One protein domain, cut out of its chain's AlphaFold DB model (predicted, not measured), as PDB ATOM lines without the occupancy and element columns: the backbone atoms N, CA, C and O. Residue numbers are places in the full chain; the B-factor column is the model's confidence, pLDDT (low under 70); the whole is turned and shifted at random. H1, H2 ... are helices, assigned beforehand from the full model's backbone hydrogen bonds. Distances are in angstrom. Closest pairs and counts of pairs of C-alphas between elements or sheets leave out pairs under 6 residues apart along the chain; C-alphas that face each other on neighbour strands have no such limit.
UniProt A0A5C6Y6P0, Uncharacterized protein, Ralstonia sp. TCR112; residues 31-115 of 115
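What this domain is: This is residues 31 to 115 of the 115 residues of an uncharacterized protein of Ralstonia sp. TCR112 (UniProt A0A5C6Y6P0). A helical hairpin, H1 with H2, sits inside an open L of two longer arms, H3 and H4, with H3 crossing H2 on one side, H4 crossing H1 on the other, and the tight link of residues 90 to 93 at the corner of the L. The whole is flat, with C-alphas spanning 38 by 35 by 19 A, and the last turns of H4, residues 109 to 114, stick out with Ala 115 beyond the rest. The printed part has 85 residues with four named helices, in the order H1, H2, H3, H4, and no named strand, and its class is all helix. It is only just compact, close to loose, with a radius of gyration of the C-alphas of 14.0 A.

How they stand to each other: Begin with the longest helix by residues, H4, residues 94 to 114, and look along residues 100 to 104, which alone touch H1, residues 31 to 48. Their closest C-alphas are those of Ala 40 and Thr 104, 6.1 A apart, and the two helices run opposite ways at a steep tilt of 61 degrees. On H1, residues 39 to 44 alone touch H4. Go back along H1 to residues 31 to 38, which alone touch H2, residues 55 to 65. Here the closest C-alphas are those of Thr 31 and Ala 61, 5.1 A apart, and H1 and H2 form a helical hairpin, two helices that follow each other and run opposite ways, at a shallow tilt of 19 degrees. From H2, look to H3, residues 72 to 89, which touches H2 with residues 74 to 81 alone. Their closest C-alphas are those of Leu 57 and Val 78, 5.7 A apart, and they run opposite ways at a steep tilt of 53 degrees. H1 and H3 are close but not clearly touching, with the C-alphas of Tyr 41 and Leu 85 the closest at 7.6 A. H2 and H4 are apart, and H3 and H4 are only just apart, their closest C-alphas 8.1 A from each other. The helix packing is only just mostly crossed, with one of the three touching pairs at a shallow tilt. In the backbones of H1, H2, H3 and H4, every O i to N i+4 pair is within hydrogen-bond range.

Where its parts are: Find C-alpha 94 at (131.276, 123.970, 158.698); from there H4 runs 30.5 A to C-alpha 114 at (119.003, 125.295, 186.606). Then find C-alpha 31 at (118.944, 142.002, 173.328), where H1 begins; it covers 25.7 A to C-alpha 48. H2, from Asp 55 to Glu 65, is the shortest of the four, with 15.3 A from first to last C-alpha. H3 starts at C-alpha 72, at (126.345, 156.873, 166.216), and covers 26.0 A to Thr 89.

The domain as a whole: The two C-alphas farthest apart are those of Pro 69 and Glu 95, at 39.5 A, while those of Thr 31 and Ala 115, the first and last printed, are 19.4 A apart. The printed part has no cut, and it ends at residue 115, the chain's last. The link from H3 to H4 is tight, those from H1 to H2 and from H2 to H3 are short, and there is no long link. Residues 90 to 95 and residues 109 to 115, of which 109 to 114 belong to H4, stand free; the body without them spans 36 by 24 by 16 A. The mean pLDDT of the printed part is 86.4, with H4 at 79, and residues 91 and 115 are under 70.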
ATOM      1  N   THR A  31     118.040 142.185 172.180       89.38
ATOM      2  CA  THR A  31     118.944 142.002 173.328       89.38
ATOM      3  C   THR A  31     119.372 140.535 173.491       89.38
ATOM      4  O   THR A  31     120.577 140.287 173.406       89.38
ATOM      5  N   PRO A  32     118.453 139.547 173.583       88.75
ATOM      6  CA  PRO A  32     118.838 138.134 173.663       88.75
ATOM      7  C   PRO A  32     119.642 137.640 172.452       88.75
ATOM      8  O   PRO A  32     120.526 136.798 172.591       88.75
ATOM      9  N   ALA A  33     119.369 138.161 171.251       88.50
ATOM     10  CA  ALA A  33     120.131 137.787 170.061       88.50
ATOM     11  C   ALA A  33     121.592 138.258 170.133       88.50
ATOM     12  O   ALA A  33     122.503 137.504 169.788       88.50
ATOM     13  N   ILE A  34     121.835 139.485 170.609       90.50
ATOM     14  CA  ILE A  34     123.196 140.007 170.801       90.50
ATOM     15  C   ILE A  34     123.920 139.223 171.898       90.50
ATOM     16  O   ILE A  34     125.092 138.888 171.730       90.50
ATOM     17  N   GLU A  35     123.232 138.893 172.990       91.12
ATOM     18  CA  GLU A  35     123.790 138.054 174.054       91.12
ATOM     19  C   GLU A  35     124.215 136.681 173.517       91.12
ATOM     20  O   GLU A  35     125.349 136.267 173.752       91.12
ATOM     21  N   GLY A  36     123.389 136.037 172.686       87.81
ATOM     22  CA  GLY A  36     123.747 134.771 172.036       87.81
ATOM     23  C   GLY A  36     125.010 134.860 171.165       87.81
ATOM     24  O   GLY A  36     125.844 133.952 171.190       87.81
ATOM     25  N   ILE A  37     125.206 135.970 170.440       89.81
ATOM     26  CA  ILE A  37     126.448 136.224 169.688       89.81
ATOM     27  C   ILE A  37     127.636 136.337 170.651       89.81
ATOM     28  O   ILE A  37     128.664 135.693 170.439       89.81
ATOM     29  N   VAL A  38     127.500 137.124 171.722       93.62
ATOM     30  CA  VAL A  38     128.558 137.299 172.727       93.62
ATOM     31  C   VAL A  38     128.956 135.957 173.341       93.62
ATOM     32  O   VAL A  38     130.147 135.685 173.475       93.62
ATOM     33  N   GLU A  39     127.999 135.094 173.675       89.94
ATOM     34  CA  GLU A  39     128.283 133.777 174.252       89.94
ATOM     35  C   GLU A  39     128.970 132.820 173.273       89.94
ATOM     36  O   GLU A  39     129.922 132.120 173.644       89.94
ATOM     37  N   ALA A  40     128.518 132.788 172.016       86.31
ATOM     38  CA  ALA A  40     129.121 131.952 170.983       86.31
ATOM     39  C   ALA A  40     130.592 132.332 170.755       86.31
ATOM     40  O   ALA A  40     131.468 131.462 170.724       86.31
ATOM     41  N   TYR A  41     130.884 133.630 170.668       91.19
ATOM     42  CA  TYR A  41     132.249 134.105 170.470       91.19
ATOM     43  C   TYR A  41     133.105 134.068 171.735       91.19
ATOM     44  O   TYR A  41     134.294 133.797 171.621       91.19
ATOM     45  N   ALA A  42     132.534 134.221 172.932       91.88
ATOM     46  CA  ALA A  42     133.259 133.956 174.178       91.88
ATOM     47  C   ALA A  42     133.678 132.476 174.265       91.88
ATOM     48  O   ALA A  42     134.788 132.148 174.678       91.88
ATOM     49  N   THR A  43     132.824 131.561 173.800       87.38
ATOM     50  CA  THR A  43     133.181 130.138 173.690       87.38
ATOM     51  C   THR A  43     134.297 129.922 172.663       87.38
ATOM     52  O   THR A  43     135.205 129.117 172.889       87.38
ATOM     53  N   HIS A  44     134.259 130.634 171.535       87.81
ATOM     54  CA  HIS A  44     135.315 130.573 170.526       87.81
ATOM     55  C   HIS A  44     136.649 131.147 171.029       87.81
ATOM     56  O   HIS A  44     137.691 130.537 170.790       87.81
ATOM     57  N   GLU A  45     136.627 132.257 171.766       92.62
ATOM     58  CA  GLU A  45     137.787 132.856 172.440       92.62
ATOM     59  C   GLU A  45     138.478 131.836 173.349       92.62
ATOM     60  O   GLU A  45     139.673 131.579 173.200       92.62
ATOM     61  N   LEU A  46     137.708 131.150 174.203       89.44
ATOM     62  CA  LEU A  46     138.228 130.098 175.083       89.44
ATOM     63  C   LEU A  46     138.850 128.921 174.313       89.44
ATOM     64  O   LEU A  46     139.844 128.350 174.753       89.44
ATOM     65  N   ARG A  47     138.272 128.538 173.167       85.88
ATOM     66  CA  ARG A  47     138.748 127.399 172.358       85.88
ATOM     67  C   ARG A  47     139.966 127.722 171.503       85.88
ATOM     68  O   ARG A  47     140.806 126.853 171.296       85.88
ATOM     69  N   SER A  48     140.010 128.923 170.942       86.81
ATOM     70  CA  SER A  48     141.058 129.356 170.016       86.81
ATOM     71  C   SER A  48     142.244 130.002 170.733       86.81
ATOM     72  O   SER A  48     143.325 130.093 170.152       86.81
ATOM     73  N   GLY A  49     142.044 130.472 171.971       88.06
ATOM     74  CA  GLY A  49     143.012 131.283 172.707       88.06
ATOM     75  C   GLY A  49     143.199 132.686 172.122       88.06
ATOM     76  O   GLY A  49     144.138 133.382 172.508       88.06
ATOM     77  N   ARG A  50     142.350 133.101 171.171       88.00
ATOM     78  CA  ARG A  50     142.412 134.419 170.536       88.00
ATOM     79  C   ARG A  50     141.401 135.365 171.177       88.00
ATOM     80  O   ARG A  50     140.234 134.987 171.268       88.00
ATOM     81  N   PRO A  51     141.812 136.583 171.562       92.88
ATOM     82  CA  PRO A  51     140.906 137.540 172.181       92.88
ATOM     83  C   PRO A  51     139.820 137.987 171.197       92.88
ATOM     84  O   PRO A  51     140.121 138.291 170.041       92.88
ATOM     85  N   MET A  52     138.571 138.057 171.665       94.62
ATOM     86  CA  MET A  52     137.430 138.491 170.852       94.62
ATOM     87  C   MET A  52     136.932 139.873 171.308       94.62
ATOM     88  O   MET A  52     136.768 140.107 172.506       94.62
ATOM     89  N   PRO A  53     136.648 140.814 170.386       95.06
ATOM     90  CA  PRO A  53     136.149 142.142 170.744       95.06
ATOM     91  C   PRO A  53     134.654 142.090 171.109       95.06
ATOM     92  O   PRO A  53     133.787 142.348 170.281       95.06
ATOM     93  N   LEU A  54     134.337 141.710 172.351       96.31
ATOM     94  CA  LEU A  54     132.953 141.469 172.798       96.31
ATOM     95  C   LEU A  54     132.346 142.611 173.625       96.31
ATOM     96  O   LEU A  54     131.133 142.654 173.834       96.31
ATOM     97  N   ASP A  55     133.163 143.544 174.106       96.44
ATOM     98  CA  ASP A  55     132.728 144.517 175.112       96.44
ATOM     99  C   ASP A  55     131.746 145.561 174.579       96.44
ATOM    100  O   ASP A  55     130.793 145.913 175.284       96.44
ATOM    101  N   ASN A  56     131.907 146.032 173.336       95.50
ATOM    102  CA  ASN A  56     130.947 146.985 172.778       95.50
ATOM    103  C   ASN A  56     129.602 146.315 172.489       95.50
ATOM    104  O   ASN A  56     128.571 146.947 172.706       95.50
ATOM    105  N   LEU A  57     129.585 145.033 172.093       95.06
ATOM    106  CA  LEU A  57     128.341 144.270 171.937       95.06
ATOM    107  C   LEU A  57     127.602 144.151 173.277       95.06
ATOM    108  O   LEU A  57     126.410 144.445 173.344       95.06
ATOM    109  N   ARG A  58     128.314 143.801 174.359       95.31
ATOM    110  CA  ARG A  58     127.742 143.737 175.720       95.31
ATOM    111  C   ARG A  58     127.169 145.083 176.156       95.31
ATOM    112  O   ARG A  58     126.046 145.154 176.654       95.31
ATOM    113  N   ARG A  59     127.925 146.166 175.954       94.56
ATOM    114  CA  ARG A  59     127.486 147.525 176.301       94.56
ATOM    115  C   ARG A  59     126.253 147.937 175.500       94.56
ATOM    116  O   ARG A  59     125.339 148.532 176.061       94.56
ATOM    117  N   PHE A  60     126.227 147.620 174.211       92.81
ATOM    118  CA  PHE A  60     125.108 147.928 173.331       92.81
ATOM    119  C   PHE A  60     123.841 147.166 173.732       92.81
ATOM    120  O   PHE A  60     122.782 147.779 173.845       92.81
ATOM    121  N   ALA A  61     123.955 145.870 174.042       91.62
ATOM    122  CA  ALA A  61     122.848 145.066 174.565       91.62
ATOM    123  C   ALA A  61     122.270 145.667 175.856       91.62
ATOM    124  O   ALA A  61     121.060 145.850 175.959       91.62
ATOM    125  N   LYS A  62     123.129 146.082 176.797       92.19
ATOM    126  CA  LYS A  62     122.691 146.750 178.035       92.19
ATOM    127  C   LYS A  62     122.007 148.091 177.770       92.19
ATOM    128  O   LYS A  62     120.998 148.393 178.398       92.19
ATOM    129  N   LYS A  63     122.514 148.896 176.830       91.31
ATOM    130  CA  LYS A  63     121.854 150.154 176.448       91.31
ATOM    131  C   LYS A  63     120.456 149.906 175.882       91.31
ATOM    132  O   LYS A  63     119.534 150.625 176.247       91.31
ATOM    133  N   LEU A  64     120.291 148.878 175.053       88.69
ATOM    134  CA  LEU A  64     118.987 148.470 174.530       88.69
ATOM    135  C   LEU A  64     118.042 147.977 175.633       88.69
ATOM    136  O   LEU A  64     116.897 148.413 175.688       88.69
ATOM    137  N   GLU A  65     118.526 147.111 176.524       87.75
ATOM    138  CA  GLU A  65     117.760 146.566 177.653       87.75
ATOM    139  C   GLU A  65     117.216 147.664 178.575       87.75
ATOM    140  O   GLU A  65     116.059 147.618 178.986       87.75
ATOM    141  N   TYR A  66     118.029 148.684 178.857       88.50
ATOM    142  CA  TYR A  66     117.654 149.801 179.724       88.50
ATOM    143  C   TYR A  66     117.070 151.004 178.976       88.50
ATOM    144  O   TYR A  66     117.021 152.094 179.546       88.50
ATOM    145  N   ALA A  67     116.680 150.843 177.705       84.25
ATOM    146  CA  ALA A  67     116.159 151.922 176.858       84.25
ATOM    147  C   ALA A  67     117.022 153.204 176.896       84.25
ATOM    148  O   ALA A  67     116.527 154.331 176.846       84.25
ATOM    149  N   SER A  68     118.338 153.033 177.026       87.50
ATOM    150  CA  SER A  68     119.299 154.128 177.063       87.50
ATOM    151  C   SER A  68     119.542 154.675 175.655       87.50
ATOM    152  O   SER A  68     119.560 153.899 174.696       87.50
ATOM    153  N   PRO A  69     119.810 155.986 175.505       85.25
ATOM    154  CA  PRO A  69     120.147 156.561 174.211       85.25
ATOM    155  C   PRO A  69     121.350 155.862 173.564       85.25
ATOM    156  O   PRO A  69     122.406 155.701 174.185       85.25
ATOM    157  N   LEU A  70     121.184 155.478 172.298       86.62
ATOM    158  CA  LEU A  70     122.258 154.975 171.448       86.62
ATOM    159  C   LEU A  70     122.869 156.126 170.656       86.62
ATOM    160  O   LEU A  70     122.157 156.961 170.099       86.62
ATOM    161  N   THR A  71     124.195 156.154 170.576       89.31
ATOM    162  CA  THR A  71     124.921 157.115 169.747       89.31
ATOM    163  C   THR A  71     125.347 156.484 168.422       89.31
ATOM    164  O   THR A  71     125.402 155.260 168.259       89.31
ATOM    165  N   LEU A  72     125.709 157.331 167.455       86.94
ATOM    166  CA  LEU A  72     126.345 156.873 166.216       86.94
ATOM    167  C   LEU A  72     127.672 156.153 166.491       86.94
ATOM    168  O   LEU A  72     128.021 155.212 165.782       86.94
ATOM    169  N   GLU A  73     128.389 156.565 167.536       90.12
ATOM    170  CA  GLU A  73     129.633 155.926 167.956       90.12
ATOM    171  C   GLU A  73     129.390 154.514 168.500       90.12
ATOM    172  O   GLU A  73     130.120 153.597 168.125       90.12
ATOM    173  N   ASP A  74     128.322 154.301 169.279       89.94
ATOM    174  CA  ASP A  74     127.926 152.962 169.737       89.94
ATOM    175  C   ASP A  74     127.676 152.026 168.543       89.94
ATOM    176  O   ASP A  74     128.186 150.905 168.492       89.94
ATOM    177  N   CYS A  75     126.931 152.508 167.540       89.00
ATOM    178  CA  CYS A  75     126.625 151.742 166.330       89.00
ATOM    179  C   CYS A  75     127.887 151.445 165.501       89.00
ATOM    180  O   CYS A  75     128.057 150.337 164.978       89.00
ATOM    181  N   ALA A  76     128.791 152.422 165.382       90.44
ATOM    182  CA  ALA A  76     130.049 152.268 164.662       90.44
ATOM    183  C   ALA A  76     130.995 151.272 165.353       90.44
ATOM    184  O   ALA A  76     131.624 150.460 164.667       90.44
ATOM    185  N   ALA A  77     131.070 151.304 166.687       93.25
ATOM    186  CA  ALA A  77     131.864 150.373 167.481       93.25
ATOM    187  C   ALA A  77     131.359 148.933 167.316       93.25
ATOM    188  O   ALA A  77     132.131 148.054 166.938       93.25
ATOM    189  N   VAL A  78     130.049 148.706 167.463       92.69
ATOM    190  CA  VAL A  78     129.448 147.373 167.276       92.69
ATOM    191  C   VAL A  78     129.668 146.844 165.861       92.69
ATOM    192  O   VAL A  78     130.011 145.677 165.690       92.69
ATOM    193  N   ARG A  79     129.531 147.683 164.825       90.00
ATOM    194  CA  ARG A  79     129.806 147.250 163.445       90.00
ATOM    195  C   ARG A  79     131.256 146.809 163.262       90.00
ATOM    196  O   ARG A  79     131.500 145.819 162.573       90.00
ATOM    197  N   ARG A  80     132.207 147.557 163.825       94.56
ATOM    198  CA  ARG A  80     133.635 147.230 163.740       94.56
ATOM    199  C   ARG A  80     133.917 145.880 164.392       94.56
ATOM    200  O   ARG A  80     134.567 145.041 163.775       94.56
ATOM    201  N   ASP A  81     133.368 145.665 165.580       95.19
ATOM    202  CA  ASP A  81     133.546 144.424 166.325       95.19
ATOM    203  C   ASP A  81     132.913 143.244 165.580       95.19
ATOM    204  O   ASP A  81     133.582 142.246 165.337       95.19
ATOM    205  N   LEU A  82     131.679 143.385 165.081       90.88
ATOM    206  CA  LEU A  82     131.027 142.356 164.260       90.88
ATOM    207  C   LEU A  82     131.831 142.001 162.997       90.88
ATOM    208  O   LEU A  82     131.885 140.834 162.610       90.88
ATOM    209  N   ALA A  83     132.471 142.979 162.352       90.75
ATOM    210  CA  ALA A  83     133.330 142.719 161.197       90.75
ATOM    211  C   ALA A  83     134.593 141.923 161.577       90.75
ATOM    212  O   ALA A  83     134.997 141.025 160.830       90.75
ATOM    213  N   ALA A  84     135.187 142.204 162.740       90.88
ATOM    214  CA  ALA A  84     136.317 141.441 163.267       90.88
ATOM    215  C   ALA A  84     135.906 140.000 163.615       90.88
ATOM    216  O   ALA A  84     136.528 139.052 163.142       90.88
ATOM    217  N   LEU A  85     134.791 139.828 164.331       91.25
ATOM    218  CA  LEU A  85     134.219 138.522 164.671       91.25
ATOM    219  C   LEU A  85     133.899 137.687 163.414       91.25
ATOM    220  O   LEU A  85     134.202 136.492 163.335       91.25
ATOM    221  N   ARG A  86     133.340 138.317 162.373       87.81
ATOM    222  CA  ARG A  86     133.107 137.658 161.080       87.81
ATOM    223  C   ARG A  86     134.414 137.222 160.415       87.81
ATOM    224  O   ARG A  86     134.458 136.150 159.822       87.81
ATOM    225  N   SER A  87     135.468 138.025 160.519       87.06
ATOM    226  CA  SER A  87     136.783 137.716 159.939       87.06
ATOM    227  C   SER A  87     137.461 136.526 160.619       87.06
ATOM    228  O   SER A  87     138.005 135.675 159.922       87.06
ATOM    229  N   GLU A  88     137.352 136.396 161.945       85.69
ATOM    230  CA  GLU A  88     137.866 135.223 162.678       85.69
ATOM    231  C   GLU A  88     137.164 133.921 162.268       85.69
ATOM    232  O   GLU A  88     137.766 132.851 162.223       85.69
ATOM    233  N   THR A  89     135.884 134.015 161.909       79.69
ATOM    234  CA  THR A  89     135.043 132.846 161.609       79.69
ATOM    235  C   THR A  89     134.935 132.530 160.119       79.69
ATOM    236  O   THR A  89     134.457 131.462 159.750       79.69
ATOM    237  N   LEU A  90     135.440 133.409 159.249       77.25
ATOM    238  CA  LEU A  90     135.409 133.262 157.790       77.25
ATOM    239  C   LEU A  90     136.177 132.029 157.288       77.25
ATOM    240  O   LEU A  90     135.817 131.463 156.261       77.25
ATOM    241  N   ALA A  91     137.214 131.609 158.017       66.94
ATOM    242  CA  ALA A  91     138.000 130.412 157.715       66.94
ATOM    243  C   ALA A  91     137.556 129.173 158.516       66.94
ATOM    244  O   ALA A  91     138.211 128.132 158.446       66.94
ATOM    245  N   MET A  92     136.475 129.265 159.302       74.94
ATOM    246  CA  MET A  92     135.985 128.117 160.057       74.94
ATOM    247  C   MET A  92     135.388 127.077 159.122       74.94
ATOM    248  O   MET A  92     134.593 127.388 158.236       74.94
ATOM    249  N   THR A  93     135.729 125.814 159.368       75.88
ATOM    250  CA  THR A  93     135.039 124.716 158.702       75.88
ATOM    251  C   THR A  93     133.597 124.642 159.205       75.88
ATOM    252  O   THR A  93     133.290 125.024 160.343       75.88
ATOM    253  N   VAL A  94     132.698 124.138 158.360       76.44
ATOM    254  CA  VAL A  94     131.276 123.970 158.698       76.44
ATOM    255  C   VAL A  94     131.115 123.091 159.939       76.44
ATOM    256  O   VAL A  94     130.278 123.372 160.795       76.44
ATOM    257  N   GLU A  95     131.964 122.075 160.094       74.38
ATOM    258  CA  GLU A  95     131.978 121.179 161.250       74.38
ATOM    259  C   GLU A  95     132.312 121.936 162.539       74.38
ATOM    260  O   GLU A  95     131.661 121.735 163.570       74.38
ATOM    261  N   TYR A  96     133.293 122.841 162.493       74.88
ATOM    262  CA  TYR A  96     133.666 123.636 163.656       74.88
ATOM    263  C   TYR A  96     132.565 124.640 164.026       74.88
ATOM    264  O   TYR A  96     132.203 124.736 165.203       74.88
ATOM    265  N   ALA A  97     131.960 125.304 163.035       75.19
ATOM    266  CA  ALA A  97     130.810 126.185 163.239       75.19
ATOM    267  C   ALA A  97     129.620 125.440 163.868       75.19
ATOM    268  O   ALA A  97     129.077 125.884 164.882       75.19
ATOM    269  N   ALA A  98     129.271 124.262 163.344       76.81
ATOM    270  CA  ALA A  98     128.210 123.422 163.896       76.81
ATOM    271  C   ALA A  98     128.514 122.977 165.338       76.81
ATOM    272  O   ALA A  98     127.626 122.966 166.193       76.81
ATOM    273  N   SER A  99     129.777 122.655 165.640       80.12
ATOM    274  CA  SER A  99     130.195 122.276 166.994       80.12
ATOM    275  C   SER A  99     130.044 123.420 168.004       80.12
ATOM    276  O   SER A  99     129.684 123.178 169.160       80.12
ATOM    277  N   LEU A 100     130.309 124.664 167.585       78.56
ATOM    278  CA  LEU A 100     130.135 125.856 168.413       78.56
ATOM    279  C   LEU A 100     128.657 126.078 168.717       78.56
ATOM    280  O   LEU A 100     128.296 126.113 169.891       78.56
ATOM    281  N   VAL A 101     127.804 126.095 167.688       80.94
ATOM    282  CA  VAL A 101     126.346 126.234 167.846       80.94
ATOM    283  C   VAL A 101     125.797 125.180 168.806       80.94
ATOM    284  O   VAL A 101     125.094 125.519 169.756       80.94
ATOM    285  N   ARG A 102     126.175 123.906 168.624       81.88
ATOM    286  CA  ARG A 102     125.724 122.817 169.501       81.88
ATOM    287  C   ARG A 102     126.150 123.021 170.954       81.88
ATOM    288  O   ARG A 102     125.382 122.729 171.863       81.88
ATOM    289  N   THR A 103     127.363 123.515 171.182       83.25
ATOM    290  CA  THR A 103     127.870 123.773 172.539       83.25
ATOM    291  C   THR A 103     127.093 124.899 173.211       83.25
ATOM    292  O   THR A 103     126.688 124.752 174.361       83.25
ATOM    293  N   THR A 104     126.838 125.988 172.487       77.38
ATOM    294  CA  THR A 104     126.031 127.109 172.980       77.38
ATOM    295  C   THR A 104     124.602 126.666 173.294       77.38
ATOM    296  O   THR A 104     124.102 126.961 174.372       77.38
ATOM    297  N   GLN A 105     123.966 125.874 172.423       76.94
ATOM    298  CA  GLN A 105     122.630 125.320 172.677       76.94
ATOM    299  C   GLN A 105     122.579 124.452 173.942       76.94
ATOM    300  O   GLN A 105     121.648 124.582 174.730       76.94
ATOM    301  N   ILE A 106     123.586 123.594 174.158       82.56
ATOM    302  CA  ILE A 106     123.689 122.786 175.383       82.56
ATOM    303  C   ILE A 106     123.809 123.687 176.614       82.56
ATOM    304  O   ILE A 106     123.123 123.447 177.601       82.56
ATOM    305  N   LYS A 107     124.656 124.724 176.560       79.75
ATOM    306  CA  LYS A 107     124.820 125.678 177.666       79.75
ATOM    307  C   LYS A 107     123.493 126.358 178.017       79.75
ATOM    308  O   LYS A 107     123.104 126.331 179.179       79.75
ATOM    309  N   ILE A 108     122.779 126.870 177.012       78.56
ATOM    310  CA  ILE A 108     121.469 127.519 177.183       78.56
ATOM    311  C   ILE A 108     120.458 126.561 177.828       78.56
ATOM    312  O   ILE A 108     119.728 126.948 178.738       78.56
ATOM    313  N   GLU A 109     120.406 125.305 177.377       81.81
ATOM    314  CA  GLU A 109     119.462 124.328 177.928       81.81
ATOM    315  C   GLU A 109     119.807 123.941 179.374       81.81
ATOM    316  O   GLU A 109     118.914 123.804 180.207       81.81
ATOM    317  N   LEU A 110     121.098 123.827 179.709       85.69
ATOM    318  CA  LEU A 110     121.544 123.592 181.085       85.69
ATOM    319  C   LEU A 110     121.173 124.753 182.016       85.69
ATOM    320  O   LEU A 110     120.706 124.516 183.128       85.69
ATOM    321  N   GLU A 111     121.348 125.994 181.563       82.81
ATOM    322  CA  GLU A 111     120.966 127.193 182.319       82.81
ATOM    323  C   GLU A 111     119.451 127.272 182.524       82.81
ATOM    324  O   GLU A 111     119.001 127.616 183.614       82.81
ATOM    325  N   ARG A 112     118.660 126.873 181.520       82.44
ATOM    326  CA  ARG A 112     117.198 126.783 181.633       82.44
ATOM    327  C   ARG A 112     116.750 125.754 182.673       82.44
ATOM    328  O   ARG A 112     115.778 126.009 183.368       82.44
ATOM    329  N   ILE A 113     117.417 124.603 182.765       82.75
ATOM    330  CA  ILE A 113     117.089 123.557 183.754       82.75
ATOM    331  C   ILE A 113     117.470 123.992 185.179       82.75
ATOM    332  O   ILE A 113     116.860 123.539 186.144       82.75
ATOM    333  N   ALA A 114     118.497 124.833 185.316       71.12
ATOM    334  CA  ALA A 114     119.003 125.295 186.606       71.12
ATOM    335  C   ALA A 114     118.235 126.495 187.202       71.12
ATOM    336  O   ALA A 114     118.467 126.820 188.368       71.12
ATOM    337  N   ALA A 115     117.371 127.149 186.419       60.84
ATOM    338  CA  ALA A 115     116.543 128.294 186.813       60.84
ATOM    339  C   ALA A 115     115.144 127.863 187.282       60.84
ATOM    340  O   ALA A 115     114.639 128.494 188.238       60.84
TER     341      ALA A 115